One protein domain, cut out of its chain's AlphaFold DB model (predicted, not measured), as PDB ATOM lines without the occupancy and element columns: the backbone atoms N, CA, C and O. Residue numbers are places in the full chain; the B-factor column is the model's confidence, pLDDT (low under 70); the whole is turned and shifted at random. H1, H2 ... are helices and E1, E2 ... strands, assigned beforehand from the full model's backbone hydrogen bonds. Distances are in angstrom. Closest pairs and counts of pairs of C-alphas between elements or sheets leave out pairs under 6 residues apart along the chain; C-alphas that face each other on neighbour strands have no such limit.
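Overview. This is residues 2 to 106 of the 106 residues of an uncharacterized protein of Paracoccus laeviglucosivorans (UniProt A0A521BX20). Four helices, H2 to H5, pack at steep or nearly right angles rather than side by side, with a tiny two-strand sheet, E1 and E2, at the first end of H3. A long loop, residues 19 to 40, makes the end of the model opposite H5 and leads into H2, while H1 is set off from the four. The printed part has 105 residues, with five named helices and two named strands in the order H1 E1 H2 E2 H3 H4 H5; the sheet E1 - E2 is antiparallel and the class is mostly helix. It is compact and rounded, with a radius of gyration of the C-alphas of 13.9 A and spans of 38 by 31 by 25 A.

Arrangement. Start at the sheet, where E1, residues 16 to 18, and E2, residues 62 to 64, are antiparallel neighbours at 146 degrees. Look there for N 17 and O 63, 2.8 A apart and within hydrogen-bond range. H3, residues 65 to 75, follows E2 by a tight link; its closest C-alphas to E1 are Trp 65 and Val 17, 6.2 A apart. H1, residues 2 to 9, is close to H3 but not clearly touching, with the closest C-alphas, Leu 9 and Trp 65, 6.2 A apart. H2, residues 41 to 55, touches H3 with residues 54 to 55 alone, about perpendicular at 75 degrees; the closest C-alphas are Leu 55 and Arg 71, 5.7 A. H5, residues 95 to 104, touches H3 about perpendicular at 84 degrees, closest at the C-alphas of Thr 73 and Gln 104, 5.5 A. H4, residues 78 to 84, touches H5 at a steep tilt of 47 degrees, opposite ways, closest at the C-alphas of Pro 78 and Lys 97, 4.6 A. H2, with residues 47 to 51 alone, and H4 only just touch, with 3 pairs of C-alphas within 8 A, the closest being Arg 50 and Leu 84, 5.7 A. H2 and H5 are apart. Every O i to N i+4 pair is within hydrogen-bond range in H2, H3 and H5, against 2 of 4 in H1 and 1 of 3 in H4, where 3 of 4 O i to N i+3 pairs are.

Along the chain. Find C-alpha 2 at (29.769, 35.781, 26.645), where H1 begins, 9.6 A long. E1 is 6.7 A long and E2 7.1 A. From C-alpha 41 at (24.555, 28.137, 5.185) H2 runs 20.3 A. H3 runs 15.4 A, H4 10.1 A and H5 14.4 A, ending at (21.355, 55.148, 18.368).

Size, cuts and confidence. The two C-alphas farthest apart are Gly 35 and Ser 105, 38.4 A. The printed part has no cut, and its one long link is E1 to H2. Its mean pLDDT is 95.5, and no printed residue is under 70.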
ATOM      1  N   ASP A   2      29.159  34.820  25.713       77.25
ATOM      2  CA  ASP A   2      29.769  35.781  26.645       77.25
ATOM      3  C   ASP A   2      31.241  36.080  26.345       77.25
ATOM      4  O   ASP A   2      31.564  37.232  26.080       77.25
ATOM      5  N   ALA A   3      32.069  35.044  26.183       86.12
ATOM      6  CA  ALA A   3      33.502  35.196  25.907       86.12
ATOM      7  C   ALA A   3      33.857  36.022  24.651       86.12
ATOM      8  O   ALA A   3      34.943  36.589  24.577       86.12
ATOM      9  N   VAL A   4      32.978  36.067  23.639       90.94
ATOM     10  CA  VAL A   4      33.224  36.840  22.405       90.94
ATOM     11  C   VAL A   4      32.521  38.189  22.470       90.94
ATOM     12  O   VAL A   4      33.138  39.217  22.221       90.94
ATOM     13  N   VAL A   5      31.229  38.214  22.797       91.38
ATOM     14  CA  VAL A   5      30.437  39.447  22.697       91.38
ATOM     15  C   VAL A   5      30.545  40.291  23.962       91.38
ATOM     16  O   VAL A   5      30.817  41.483  23.864       91.38
ATOM     17  N   ASN A   6      30.318  39.706  25.139       91.81
ATOM     18  CA  ASN A   6      30.256  40.466  26.389       91.81
ATOM     19  C   ASN A   6      31.660  40.783  26.920       91.81
ATOM     20  O   ASN A   6      31.946  41.941  27.204       91.81
ATOM     21  N   ASP A   7      32.546  39.790  26.952       93.94
ATOM     22  CA  ASP A   7      33.864  39.906  27.589       93.94
ATOM     23  C   ASP A   7      34.931  40.524  26.672       93.94
ATOM     24  O   ASP A   7      36.038  40.822  27.116       93.94
ATOM     25  N   ARG A   8      34.620  40.703  25.381       94.31
ATOM     26  CA  ARG A   8      35.531  41.303  24.394       94.31
ATOM     27  C   ARG A   8      34.898  42.479  23.673       94.31
ATOM     28  O   ARG A   8      35.204  43.610  24.019       94.31
ATOM     29  N   LEU A   9      33.983  42.234  22.728       95.69
ATOM     30  CA  LEU A   9      33.452  43.310  21.877       95.69
ATOM     31  C   LEU A   9      32.814  44.445  22.695       95.69
ATOM     32  O   LEU A   9      33.080  45.617  22.456       95.69
ATOM     33  N   ARG A  10      31.992  44.112  23.695       92.62
ATOM     34  CA  ARG A  10      31.345  45.113  24.561       92.62
ATOM     35  C   ARG A  10      32.254  45.661  25.659       92.62
ATOM     36  O   ARG A  10      31.989  46.764  26.128       92.62
ATOM     37  N   ALA A  11      33.265  44.902  26.079       96.19
ATOM     38  CA  ALA A  11      34.211  45.322  27.110       96.19
ATOM     39  C   ALA A  11      35.245  46.320  26.568       96.19
ATOM     40  O   ALA A  11      35.627  47.247  27.277       96.19
ATOM     41  N   ASP A  12      35.658  46.152  25.312       97.50
ATOM     42  CA  ASP A  12      36.630  47.006  24.639       97.50
ATOM     43  C   ASP A  12      36.169  47.341  23.206       97.50
ATOM     44  O   ASP A  12      36.385  46.549  22.281       97.50
ATOM     45  N   PRO A  13      35.565  48.525  22.986       95.94
ATOM     46  CA  PRO A  13      35.159  48.978  21.657       95.94
ATOM     47  C   PRO A  13      36.315  49.142  20.657       95.94
ATOM     48  O   PRO A  13      36.062  49.166  19.453       95.94
ATOM     49  N   ALA A  14      37.570  49.232  21.115       98.12
ATOM     50  CA  ALA A  14      38.739  49.265  20.238       98.12
ATOM     51  C   ALA A  14      39.151  47.867  19.741       98.12
ATOM     52  O   ALA A  14      40.050  47.765  18.905       98.12
ATOM     53  N   THR A  15      38.486  46.799  20.205       98.25
ATOM     54  CA  THR A  15      38.730  45.422  19.752       98.25
ATOM     55  C   THR A  15      38.659  45.344  18.222       98.25
ATOM     56  O   THR A  15      37.600  45.640  17.658       98.25
ATOM     57  N   PRO A  16      39.735  44.914  17.537       98.00
ATOM     58  CA  PRO A  16      39.706  44.667  16.101       98.00
ATOM     59  C   PRO A  16      38.816  43.466  15.765       98.00
ATOM     60  O   PRO A  16      38.909  42.410  16.396       98.00
ATOM     61  N   VAL A  17      37.979  43.616  14.743       97.69
ATOM     62  CA  VAL A  17      37.050  42.600  14.247       97.69
ATOM     63  C   VAL A  17      37.297  42.392  12.765       97.69
ATOM     64  O   VAL A  17      37.156  43.324  11.976       97.69
ATOM     65  N   THR A  18      37.641  41.161  12.392       97.88
ATOM     66  CA  THR A  18      37.731  40.744  10.990       97.88
ATOM     67  C   THR A  18      36.408  40.127  10.555       97.88
ATOM     68  O   THR A  18      35.955  39.150  11.155       97.88
ATOM     69  N   PHE A  19      35.800  40.673   9.506       96.88
ATOM     70  CA  PHE A  19      34.557  40.153   8.939       96.88
ATOM     71  C   PHE A  19      34.852  39.037   7.934       96.88
ATOM     72  O   PHE A  19      35.799  39.114   7.156       96.88
ATOM     73  N   THR A  20      34.056  37.969   7.952       95.12
ATOM     74  CA  THR A  20      34.231  36.807   7.071       95.12
ATOM     75  C   THR A  20      32.880  36.262   6.622       95.12
ATOM     76  O   THR A  20      31.888  36.386   7.333       95.12
ATOM     77  N   TRP A  21      32.855  35.633   5.447       92.88
ATOM     78  CA  TRP A  21      31.685  34.941   4.891       92.88
ATOM     79  C   TRP A  21      31.601  33.467   5.305       92.88
ATOM     80  O   TRP A  21      30.751  32.721   4.819       92.88
ATOM     81  N   GLN A  22      32.533  33.025   6.146       94.31
ATOM     82  CA  GLN A  22      32.642  31.657   6.636       94.31
ATOM     83  C   GLN A  22      32.253  31.579   8.114       94.31
ATOM     84  O   GLN A  22      32.153  32.589   8.804       94.31
ATOM     85  N   ALA A  23      32.066  30.359   8.622       95.06
ATOM     86  CA  ALA A  23      31.828  30.148  10.045       95.06
ATOM     87  C   ALA A  23      32.975  30.731  10.896       95.06
ATOM     88  O   ALA A  23      34.138  30.367  10.729       95.06
ATOM     89  N   ASP A  24      32.626  31.591  11.849       94.38
ATOM     90  CA  ASP A  24      33.552  32.423  12.617       94.38
ATOM     91  C   ASP A  24      33.601  32.055  14.120       94.38
ATOM     92  O   ASP A  24      33.160  30.983  14.559       94.38
ATOM     93  N   ALA A  25      34.137  32.966  14.939       94.44
ATOM     94  CA  ALA A  25      34.188  32.819  16.392       94.44
ATOM     95  C   ALA A  25      32.794  32.760  17.051       94.44
ATOM     96  O   ALA A  25      32.637  32.104  18.084       94.44
ATOM     97  N   ILE A  26      31.771  33.392  16.461       93.31
ATOM     98  CA  ILE A  26      30.380  33.313  16.929       93.31
ATOM     99  C   ILE A  26      29.785  31.936  16.613       93.31
ATOM    100  O   ILE A  26      29.013  31.395  17.408       93.31
ATOM    101  N   CYS A  27      30.191  31.332  15.497       94.06
ATOM    102  CA  CYS A  27      29.757  30.004  15.075       94.06
ATOM    103  C   CYS A  27      30.394  28.858  15.880       94.06
ATOM    104  O   CYS A  27      29.884  27.737  15.838       94.06
ATOM    105  N   ALA A  28      31.488  29.103  16.612       92.69
ATOM    106  CA  ALA A  28      32.255  28.071  17.315       92.69
ATOM    107  C   ALA A  28      31.430  27.114  18.207       92.69
ATOM    108  O   ALA A  28      31.620  25.905  18.069       92.69
ATOM    109  N   PRO A  29      30.497  27.578  19.065       92.38
ATOM    110  CA  PRO A  29      29.678  26.692  19.898       92.38
ATOM    111  C   PRO A  29      28.445  26.113  19.180       92.38
ATOM    112  O   PRO A  29      27.660  25.396  19.798       92.38
ATOM    113  N   CYS A  30      28.204  26.450  17.910       92.88
ATOM    114  CA  CYS A  30      26.962  26.103  17.231       92.88
ATOM    115  C   CYS A  30      26.931  24.613  16.825       92.88
ATOM    116  O   CYS A  30      27.748  24.193  16.002       92.88
ATOM    117  N   PRO A  31      25.943  23.811  17.273       94.81
ATOM    118  CA  PRO A  31      25.858  22.385  16.924       94.81
ATOM    119  C   PRO A  31      25.576  22.140  15.430       94.81
ATOM    120  O   PRO A  31      25.784  21.049  14.896       94.81
ATOM    121  N   SER A  32      25.099  23.170  14.731       94.56
ATOM    122  CA  SER A  32      24.843  23.146  13.291       94.56
ATOM    123  C   SER A  32      26.094  23.390  12.438       94.56
ATOM    124  O   SER A  32      26.023  23.198  11.222       94.56
ATOM    125  N   ARG A  33      27.223  23.798  13.040       95.69
ATOM    126  CA  ARG A  33      28.486  24.076  12.336       95.69
ATOM    127  C   ARG A  33      29.048  22.811  11.678       95.69
ATOM    128  O   ARG A  33      28.982  21.718  12.240       95.69
ATOM    129  N   ARG A  34      29.596  22.957  10.474       96.25
ATOM    130  CA  ARG A  34      30.236  21.921   9.654       96.25
ATOM    131  C   ARG A  34      31.500  22.524   9.034       96.25
ATOM    132  O   ARG A  34      31.431  23.120   7.963       96.25
ATOM    133  N   GLY A  35      32.630  22.423   9.736       94.12
ATOM    134  CA  GLY A  35      33.874  23.095   9.337       94.12
ATOM    135  C   GLY A  35      33.673  24.610   9.228       94.12
ATOM    136  O   GLY A  35      33.242  25.242  10.196       94.12
ATOM    137  N   ASP A  36      33.908  25.150   8.035       93.44
ATOM    138  CA  ASP A  36      33.773  26.580   7.718       93.44
ATOM    139  C   ASP A  36      32.359  26.967   7.243       93.44
ATOM    140  O   ASP A  36      32.131  28.075   6.765       93.44
ATOM    141  N   SER A  37      31.390  26.057   7.375       95.06
ATOM    142  CA  SER A  37      29.994  26.229   6.961       95.06
ATOM    143  C   SER A  37      29.022  25.686   8.022       95.06
ATOM    144  O   SER A  37      29.407  25.380   9.155       95.06
ATOM    145  N   CYS A  38      27.733  25.572   7.699       96.00
ATOM    146  CA  CYS A  38      26.720  24.960   8.556       96.00
ATOM    147  C   CYS A  38      25.522  24.433   7.751       96.00
ATOM    148  O   CYS A  38      25.361  24.733   6.571       96.00
ATOM    149  N   VAL A  39      24.621  23.694   8.406       96.00
ATOM    150  CA  VAL A  39      23.405  23.161   7.751       96.00
ATOM    151  C   VAL A  39      22.459  24.244   7.211       96.00
ATOM    152  O   VAL A  39      21.642  23.961   6.347       96.00
ATOM    153  N   SER A  40      22.554  25.478   7.717       93.94
ATOM    154  CA  SER A  40      21.721  26.618   7.299       93.94
ATOM    155  C   SER A  40      22.475  27.619   6.416       93.94
ATOM    156  O   SER A  40      22.037  28.763   6.296       93.94
ATOM    157  N   ALA A  41      23.608  27.221   5.823       94.00
ATOM    158  CA  ALA A  41      24.555  28.137   5.185       94.00
ATOM    159  C   ALA A  41      23.919  29.057   4.139       94.00
ATOM    160  O   ALA A  41      24.188  30.247   4.160       94.00
ATOM    161  N   GLN A  42      23.025  28.551   3.284       93.44
ATOM    162  CA  GLN A  42      22.376  29.371   2.254       93.44
ATOM    163  C   GLN A  42      21.550  30.523   2.850       93.44
ATOM    164  O   GLN A  42      21.624  31.654   2.379       93.44
ATOM    165  N   ARG A  43      20.782  30.244   3.912       93.81
ATOM    166  CA  ARG A  43      19.968  31.256   4.602       93.81
ATOM    167  C   ARG A  43      20.842  32.262   5.347       93.81
ATOM    168  O   ARG A  43      20.536  33.448   5.329       93.81
ATOM    169  N   ILE A  44      21.892  31.782   6.016       94.12
ATOM    170  CA  ILE A  44      22.827  32.645   6.751       94.12
ATOM    171  C   ILE A  44      23.575  33.551   5.777       94.12
ATOM    172  O   ILE A  44      23.570  34.754   5.973       94.12
ATOM    173  N   TRP A  45      24.085  33.005   4.672       94.62
ATOM    174  CA  TRP A  45      24.749  33.781   3.630       94.62
ATOM    175  C   TRP A  45      23.859  34.911   3.104       94.62
ATOM    176  O   TRP A  45      24.291  36.055   3.063       94.62
ATOM    177  N   GLY A  46      22.586  34.633   2.793       95.38
ATOM    178  CA  GLY A  46      21.661  35.682   2.354       95.38
ATOM    179  C   GLY A  46      21.421  36.772   3.408       95.38
ATOM    180  O   GLY A  46      21.305  37.947   3.062       95.38
ATOM    181  N   LEU A  47      21.361  36.403   4.692       95.62
ATOM    182  CA  LEU A  47      21.227  37.359   5.792       95.62
ATOM    183  C   LEU A  47      22.490  38.216   5.944       95.62
ATOM    184  O   LEU A  47      22.386  39.441   6.015       95.62
ATOM    185  N   ASP A  48      23.654  37.575   5.964       95.50
ATOM    186  CA  ASP A  48      24.952  38.211   6.168       95.50
ATOM    187  C   ASP A  48      25.291  39.144   5.005       95.50
ATOM    188  O   ASP A  48      25.688  40.279   5.247       95.50
ATOM    189  N   SER A  49      25.057  38.726   3.756       95.88
ATOM    190  CA  SER A  49      25.293  39.566   2.575       95.88
ATOM    191  C   SER A  49      24.448  40.838   2.599       95.88
ATOM    192  O   SER A  49      24.992  41.920   2.422       95.88
ATOM    193  N   ARG A  50      23.149  40.750   2.924       97.31
ATOM    194  CA  ARG A  50      22.303  41.951   3.044       97.31
ATOM    195  C   ARG A  50      22.803  42.908   4.126       97.31
ATOM    196  O   ARG A  50      22.800  44.118   3.917       97.31
ATOM    197  N   HIS A  51      23.213  42.381   5.281       97.56
ATOM    198  CA  HIS A  51      23.737  43.214   6.366       97.56
ATOM    199  C   HIS A  51      25.066  43.847   5.991       97.56
ATOM    200  O   HIS A  51      25.263  45.028   6.247       97.56
ATOM    201  N   ALA A  52      25.964  43.084   5.381       97.38
ATOM    202  CA  ALA A  52      27.249  43.588   4.946       97.38
ATOM    203  C   ALA A  52      27.100  44.676   3.879       97.38
ATOM    204  O   ALA A  52      27.716  45.724   4.027       97.38
ATOM    205  N   ASP A  53      26.213  44.504   2.896       97.81
ATOM    206  CA  ASP A  53      25.921  45.535   1.896       97.81
ATOM    207  C   ASP A  53      25.390  46.819   2.557       97.81
ATOM    208  O   ASP A  53      25.903  47.913   2.320       97.81
ATOM    209  N   ALA A  54      24.400  46.694   3.447       98.25
ATOM    210  CA  ALA A  54      23.789  47.841   4.121       98.25
ATOM    211  C   ALA A  54      24.750  48.545   5.096       98.25
ATOM    212  O   ALA A  54      24.714  49.765   5.267       98.25
ATOM    213  N   LEU A  55      25.643  47.781   5.723       97.94
ATOM    214  CA  LEU A  55      26.685  48.290   6.605       97.94
ATOM    215  C   LEU A  55      27.945  48.693   5.847       97.94
ATOM    216  O   LEU A  55      28.831  49.262   6.478       97.94
ATOM    217  N   GLY A  56      28.034  48.448   4.537       97.62
ATOM    218  CA  GLY A  56      29.235  48.585   3.712       97.62
ATOM    219  C   GLY A  56      30.449  47.902   4.336       97.62
ATOM    220  O   GLY A  56      31.434  48.585   4.597       97.62
ATOM    221  N   LEU A  57      30.317  46.618   4.671       97.38
ATOM    222  CA  LEU A  57      31.370  45.742   5.185       97.38
ATOM    223  C   LEU A  57      31.849  44.804   4.079       97.38
ATOM    224  O   LEU A  57      31.039  44.285   3.313       97.38
ATOM    225  N   GLU A  58      33.147  44.527   4.050       95.75
ATOM    226  CA  GLU A  58      33.740  43.595   3.087       95.75
ATOM    227  C   GLU A  58      34.340  42.361   3.776       95.75
ATOM    228  O   GLU A  58      34.833  42.409   4.904       95.75
ATOM    229  N   GLY A  59      34.324  41.219   3.087       94.69
ATOM    230  CA  GLY A  59      34.985  40.012   3.585       94.69
ATOM    231  C   GLY A  59      36.501  40.200   3.658       94.69
ATOM    232  O   GLY A  59      37.128  40.574   2.672       94.69
ATOM    233  N   GLY A  60      37.091  39.904   4.814       96.31
ATOM    234  CA  GLY A  60      38.505  40.137   5.111       96.31
ATOM    235  C   GLY A  60      38.803  41.537   5.654       96.31
ATOM    236  O   GLY A  60      39.911  41.768   6.142       96.31
ATOM    237  N   GLU A  61      37.832  42.455   5.634       97.50
ATOM    238  CA  GLU A  61      37.971  43.770   6.253       97.50
ATOM    239  C   GLU A  61      38.166  43.618   7.765       97.50
ATOM    240  O   GLU A  61      37.476  42.833   8.421       97.50
ATOM    241  N   THR A  62      39.113  44.378   8.322       98.44
ATOM    242  CA  THR A  62      39.318  44.473   9.770       98.44
ATOM    243  C   THR A  62      39.127  45.908  10.227       98.44
ATOM    244  O   THR A  62      39.894  46.785   9.839       98.44
ATOM    245  N   ILE A  63      38.122  46.126  11.070       98.44
ATOM    246  CA  ILE A  63      37.813  47.413  11.707       98.44
ATOM    247  C   ILE A  63      37.578  47.206  13.198       98.44
ATOM    248  O   ILE A  63      37.341  46.086  13.652       98.44
ATOM    249  N   THR A  64      37.643  48.272  13.980       98.50
ATOM    250  CA  THR A  64      37.286  48.207  15.399       98.50
ATOM    251  C   THR A  64      35.794  47.941  15.580       98.50
ATOM    252  O   THR A  64      34.957  48.283  14.736       98.50
ATOM    253  N   TRP A  65      35.434  47.360  16.722       97.81
ATOM    254  CA  TRP A  65      34.032  47.177  17.082       97.81
ATOM    255  C   TRP A  65      33.268  48.511  17.128       97.81
ATOM    256  O   TRP A  65      32.141  48.588  16.639       97.81
ATOM    257  N   ALA A  66      33.897  49.578  17.628       98.00
ATOM    258  CA  ALA A  66      33.331  50.924  17.635       98.00
ATOM    259  C   ALA A  66      33.006  51.432  16.219       98.00
ATOM    260  O   ALA A  66      31.929  51.987  15.999       98.00
ATOM    261  N   GLU A  67      33.890  51.212  15.242       98.44
ATOM    262  CA  GLU A  67      33.635  51.578  13.842       98.44
ATOM    263  C   GLU A  67      32.481  50.769  13.244       98.44
ATOM    264  O   GLU A  67      31.619  51.338  12.572       98.44
ATOM    265  N   ALA A  68      32.412  49.464  13.523       97.88
ATOM    266  CA  ALA A  68      31.303  48.620  13.078       97.88
ATOM    267  C   ALA A  68      29.957  49.097  13.658       97.88
ATOM    268  O   ALA A  68      28.970  49.227  12.930       97.88
ATOM    269  N   GLN A  69      29.923  49.433  14.952       97.62
ATOM    270  CA  GLN A  69      28.748  50.031  15.589       97.62
ATOM    271  C   GLN A  69      28.400  51.390  14.974       97.62
ATOM    272  O   GLN A  69      27.228  51.648  14.717       97.62
ATOM    273  N   GLY A  70      29.400  52.228  14.687       98.12
ATOM    274  CA  GLY A  70      29.218  53.518  14.023       98.12
ATOM    275  C   GLY A  70      28.609  53.388  12.625       98.12
ATOM    276  O   GLY A  70      27.735  54.173  12.254       98.12
ATOM    277  N   ARG A  71      28.999  52.367  11.851       98.25
ATOM    278  CA  ARG A  71      28.354  52.056  10.563       98.25
ATOM    279  C   ARG A  71      26.890  51.672  10.768       98.25
ATOM    280  O   ARG A  71      26.035  52.204  10.070       98.25
ATOM    281  N   ALA A  72      26.588  50.830  11.755       97.75
ATOM    282  CA  ALA A  72      25.210  50.448  12.056       97.75
ATOM    283  C   ALA A  72      24.344  51.645  12.472       97.75
ATOM    284  O   ALA A  72      23.247  51.812  11.944       97.75
ATOM    285  N   THR A  73      24.829  52.509  13.368       98.06
ATOM    286  CA  THR A  73      24.051  53.662  13.845       98.06
ATOM    287  C   THR A  73      23.873  54.749  12.794       98.06
ATOM    288  O   THR A  73      22.839  55.412  12.806       98.06
ATOM    289  N   SER A  74      24.844  54.933  11.893       98.00
ATOM    290  CA  SER A  74      24.803  55.979  10.861       98.00
ATOM    291  C   SER A  74      24.107  55.560   9.565       98.00
ATOM    292  O   SER A  74      23.543  56.418   8.887       98.00
ATOM    293  N   ARG A  75      24.156  54.273   9.196       98.31
ATOM    294  CA  ARG A  75      23.649  53.784   7.900       98.31
ATOM    295  C   ARG A  75      22.269  53.154   7.981       98.31
ATOM    296  O   ARG A  75      21.564  53.164   6.979       98.31
ATOM    297  N   LEU A  76      21.893  52.613   9.138       98.25
ATOM    298  CA  LEU A  76      20.652  51.858   9.286       98.25
ATOM    299  C   LEU A  76      19.602  52.630  10.081       98.25
ATOM    300  O   LEU A  76      19.890  53.322  11.057       98.25
ATOM    301  N   ARG A  77      18.345  52.427   9.710       98.06
ATOM    302  CA  ARG A  77      17.158  52.714  10.512       98.06
ATOM    303  C   ARG A  77      16.608  51.398  11.062       98.06
ATOM    304  O   ARG A  77      16.706  50.377  10.384       98.06
ATOM    305  N   PRO A  78      15.969  51.391  12.247       97.62
ATOM    306  CA  PRO A  78      15.310  50.192  12.766       97.62
ATOM    307  C   PRO A  78      14.369  49.512  11.760       97.62
ATOM    308  O   PRO A  78      14.326  48.287  11.707       97.62
ATOM    309  N   ASP A  79      13.672  50.279  10.923       97.56
ATOM    310  CA  ASP A  79      12.753  49.730   9.919       97.56
ATOM    311  C   ASP A  79      13.446  49.081   8.716       97.56
ATOM    312  O   ASP A  79      12.861  48.199   8.092       97.56
ATOM    313  N   ASP A  80      14.719  49.388   8.446       98.06
ATOM    314  CA  ASP A  80      15.478  48.695   7.393       98.06
ATOM    315  C   ASP A  80      15.609  47.195   7.704       98.06
ATOM    316  O   ASP A  80      15.713  46.363   6.799       98.06
ATOM    317  N   LEU A  81      15.534  46.818   8.987       97.88
ATOM    318  CA  LEU A  81      15.568  45.423   9.416       97.88
ATOM    319  C   LEU A  81      14.357  44.616   8.934       97.88
ATOM    320  O   LEU A  81      14.475  43.397   8.866       97.88
ATOM    321  N   ASP A  82      13.241  45.239   8.539       97.19
ATOM    322  CA  ASP A  82      12.132  44.499   7.914       97.19
ATOM    323  C   ASP A  82      12.563  43.855   6.598       97.19
ATOM    324  O   ASP A  82      12.190  42.720   6.303       97.19
ATOM    325  N   TYR A  83      13.407  44.553   5.836       96.31
ATOM    326  CA  TYR A  83      14.012  44.017   4.626       96.31
ATOM    327  C   TYR A  83      15.243  43.167   4.949       96.31
ATOM    328  O   TYR A  83      15.329  42.014   4.530       96.31
ATOM    329  N   LEU A  84      16.197  43.684   5.728       97.31
ATOM    330  CA  LEU A  84      17.464  42.980   5.971       97.31
ATOM    331  C   LEU A  84      17.244  41.621   6.652       97.31
ATOM    332  O   LEU A  84      17.912  40.637   6.313       97.31
ATOM    333  N   CYS A  85      16.261  41.540   7.549       96.56
ATOM    334  CA  CYS A  85      15.949  40.367   8.358       96.56
ATOM    335  C   CYS A  85      14.667  39.634   7.927       96.56
ATOM    336  O   CYS A  85      14.152  38.870   8.739       96.56
ATOM    337  N   HIS A  86      14.160  39.803   6.697       94.69
ATOM    338  CA  HIS A  86      12.859  39.232   6.292       94.69
ATOM    339  C   HIS A  86      12.745  37.703   6.490       94.69
ATOM    340  O   HIS A  86      11.679  37.197   6.822       94.69
ATOM    341  N   ASP A  87      13.854  36.960   6.366       91.31
ATOM    342  CA  ASP A  87      13.915  35.506   6.618       91.31
ATOM    343  C   ASP A  87      14.426  35.149   8.028       91.31
ATOM    344  O   ASP A  87      14.788  33.999   8.318       91.31
ATOM    345  N   CYS A  88      14.550  36.127   8.924       94.38
ATOM    346  CA  CYS A  88      15.061  35.948  10.275       94.38
ATOM    347  C   CYS A  88      13.925  35.694  11.268       94.38
ATOM    348  O   CYS A  88      13.085  36.553  11.507       94.38
ATOM    349  N   ARG A  89      13.982  34.558  11.972       92.44
ATOM    350  CA  ARG A  89      13.007  34.212  13.023       92.44
ATOM    351  C   ARG A  89      12.971  35.194  14.200       92.44
ATOM    352  O   ARG A  89      12.083  35.105  15.032       92.44
ATOM    353  N   TRP A  90      13.967  36.068  14.333       93.69
ATOM    354  CA  TRP A  90      14.017  37.055  15.415       93.69
ATOM    355  C   TRP A  90      13.362  38.384  15.048       93.69
ATOM    356  O   TRP A  90      13.137  39.193  15.948       93.69
ATOM    357  N   LEU A  91      13.051  38.613  13.766       94.88
ATOM    358  CA  LEU A  91      12.406  39.845  13.319       94.88
ATOM    359  C   LEU A  91      11.043  40.026  14.001       94.88
ATOM    360  O   LEU A  91      10.773  41.092  14.545       94.88
ATOM    361  N   GLU A  92      10.251  38.954  14.082       93.75
ATOM    362  CA  GLU A  92       8.936  38.941  14.742       93.75
ATOM    363  C   GLU A  92       9.002  39.292  16.236       93.75
ATOM    364  O   GLU A  92       8.040  39.801  16.804       93.75
ATOM    365  N   LEU A  93      10.150  39.057  16.880       96.50
ATOM    366  CA  LEU A  93      10.367  39.387  18.289       96.50
ATOM    367  C   LEU A  93      10.793  40.850  18.496       96.50
ATOM    368  O   LEU A  93      10.961  41.281  19.635       96.50
ATOM    369  N   GLY A  94      11.048  41.605  17.422       94.75
ATOM    370  CA  GLY A  94      11.445  43.017  17.471       94.75
ATOM    371  C   GLY A  94      12.810  43.295  18.114       94.75
ATOM    372  O   GLY A  94      13.207  44.452  18.238       94.75
ATOM    373  N   MET A  95      13.559  42.260  18.513       94.81
ATOM    374  CA  MET A  95      14.770  42.405  19.332       94.81
ATOM    375  C   MET A  95      15.849  43.242  18.641       94.81
ATOM    376  O   MET A  95      16.434  44.130  19.261       94.81
ATOM    377  N   CYS A  96      16.099  42.989  17.354       95.25
ATOM    378  CA  CYS A  96      17.126  43.701  16.591       95.25
ATOM    379  C   CYS A  96      16.760  45.175  16.375       95.25
ATOM    380  O   CYS A  96      17.624  46.038  16.513       95.25
ATOM    381  N   LYS A  97      15.478  45.472  16.116       97.38
ATOM    382  CA  LYS A  97      14.984  46.849  15.962       97.38
ATOM    383  C   LYS A  97      15.158  47.648  17.248       97.38
ATOM    384  O   LYS A  97      15.751  48.724  17.229       97.38
ATOM    385  N   SER A  98      14.713  47.083  18.370       97.50
ATOM    386  CA  SER A  98      14.858  47.699  19.691       97.50
ATOM    387  C   SER A  98      16.325  47.899  20.071       97.50
ATOM    388  O   SER A  98      16.686  48.945  20.605       97.50
ATOM    389  N   ALA A  99      17.188  46.926  19.765       96.06
ATOM    390  CA  ALA A  99      18.618  47.027  20.034       96.06
ATOM    391  C   ALA A  99      19.296  48.131  19.209       96.06
ATOM    392  O   ALA A  99      20.109  48.870  19.761       96.06
ATOM    393  N   LEU A 100      18.957  48.268  17.921       97.75
ATOM    394  CA  LEU A 100      19.497  49.330  17.069       97.75
ATOM    395  C   LEU A 100      19.025  50.714  17.532       97.75
ATOM    396  O   LEU A 100      19.851  51.609  17.693       97.75
ATOM    397  N   ALA A 101      17.734  50.869  17.836       97.81
ATOM    398  CA  ALA A 101      17.194  52.120  18.365       97.81
ATOM    399  C   ALA A 101      17.879  52.525  19.684       97.81
ATOM    400  O   ALA A 101      18.304  53.666  19.845       97.81
ATOM    401  N   ALA A 102      18.060  51.568  20.601       97.25
ATOM    402  CA  ALA A 102      18.762  51.800  21.861       97.25
ATOM    403  C   ALA A 102      20.262  52.074  21.681       97.25
ATOM    404  O   ALA A 102      20.875  52.690  22.547       97.25
ATOM    405  N   LEU A 103      20.879  51.587  20.600       95.50
ATOM    406  CA  LEU A 103      22.266  51.906  20.265       95.50
ATOM    407  C   LEU A 103      22.391  53.335  19.715       95.50
ATOM    408  O   LEU A 103      23.365  54.008  20.023       95.50
ATOM    409  N   GLN A 104      21.405  53.797  18.944       96.75
ATOM    410  CA  GLN A 104      21.355  55.148  18.368       96.75
ATOM    411  C   GLN A 104      21.004  56.238  19.387       96.75
ATOM    412  O   GLN A 104      21.285  57.407  19.146       96.75
ATOM    413  N   SER A 105      20.391  55.871  20.513       94.19
ATOM    414  CA  SER A 105      20.019  56.804  21.582       94.19
ATOM    415  C   SER A 105      21.094  56.989  22.661       94.19
ATOM    416  O   SER A 105      20.785  57.554  23.711       94.19
ATOM    417  N   ARG A 106      22.291  56.424  22.476       82.75
ATOM    418  CA  ARG A 106      23.401  56.486  23.440       82.75
ATOM    419  C   ARG A 106      24.308  57.682  23.213       82.75
ATOM    420  O   ARG A 106      24.425  58.116  22.049       82.75
TER     421      ARG A 106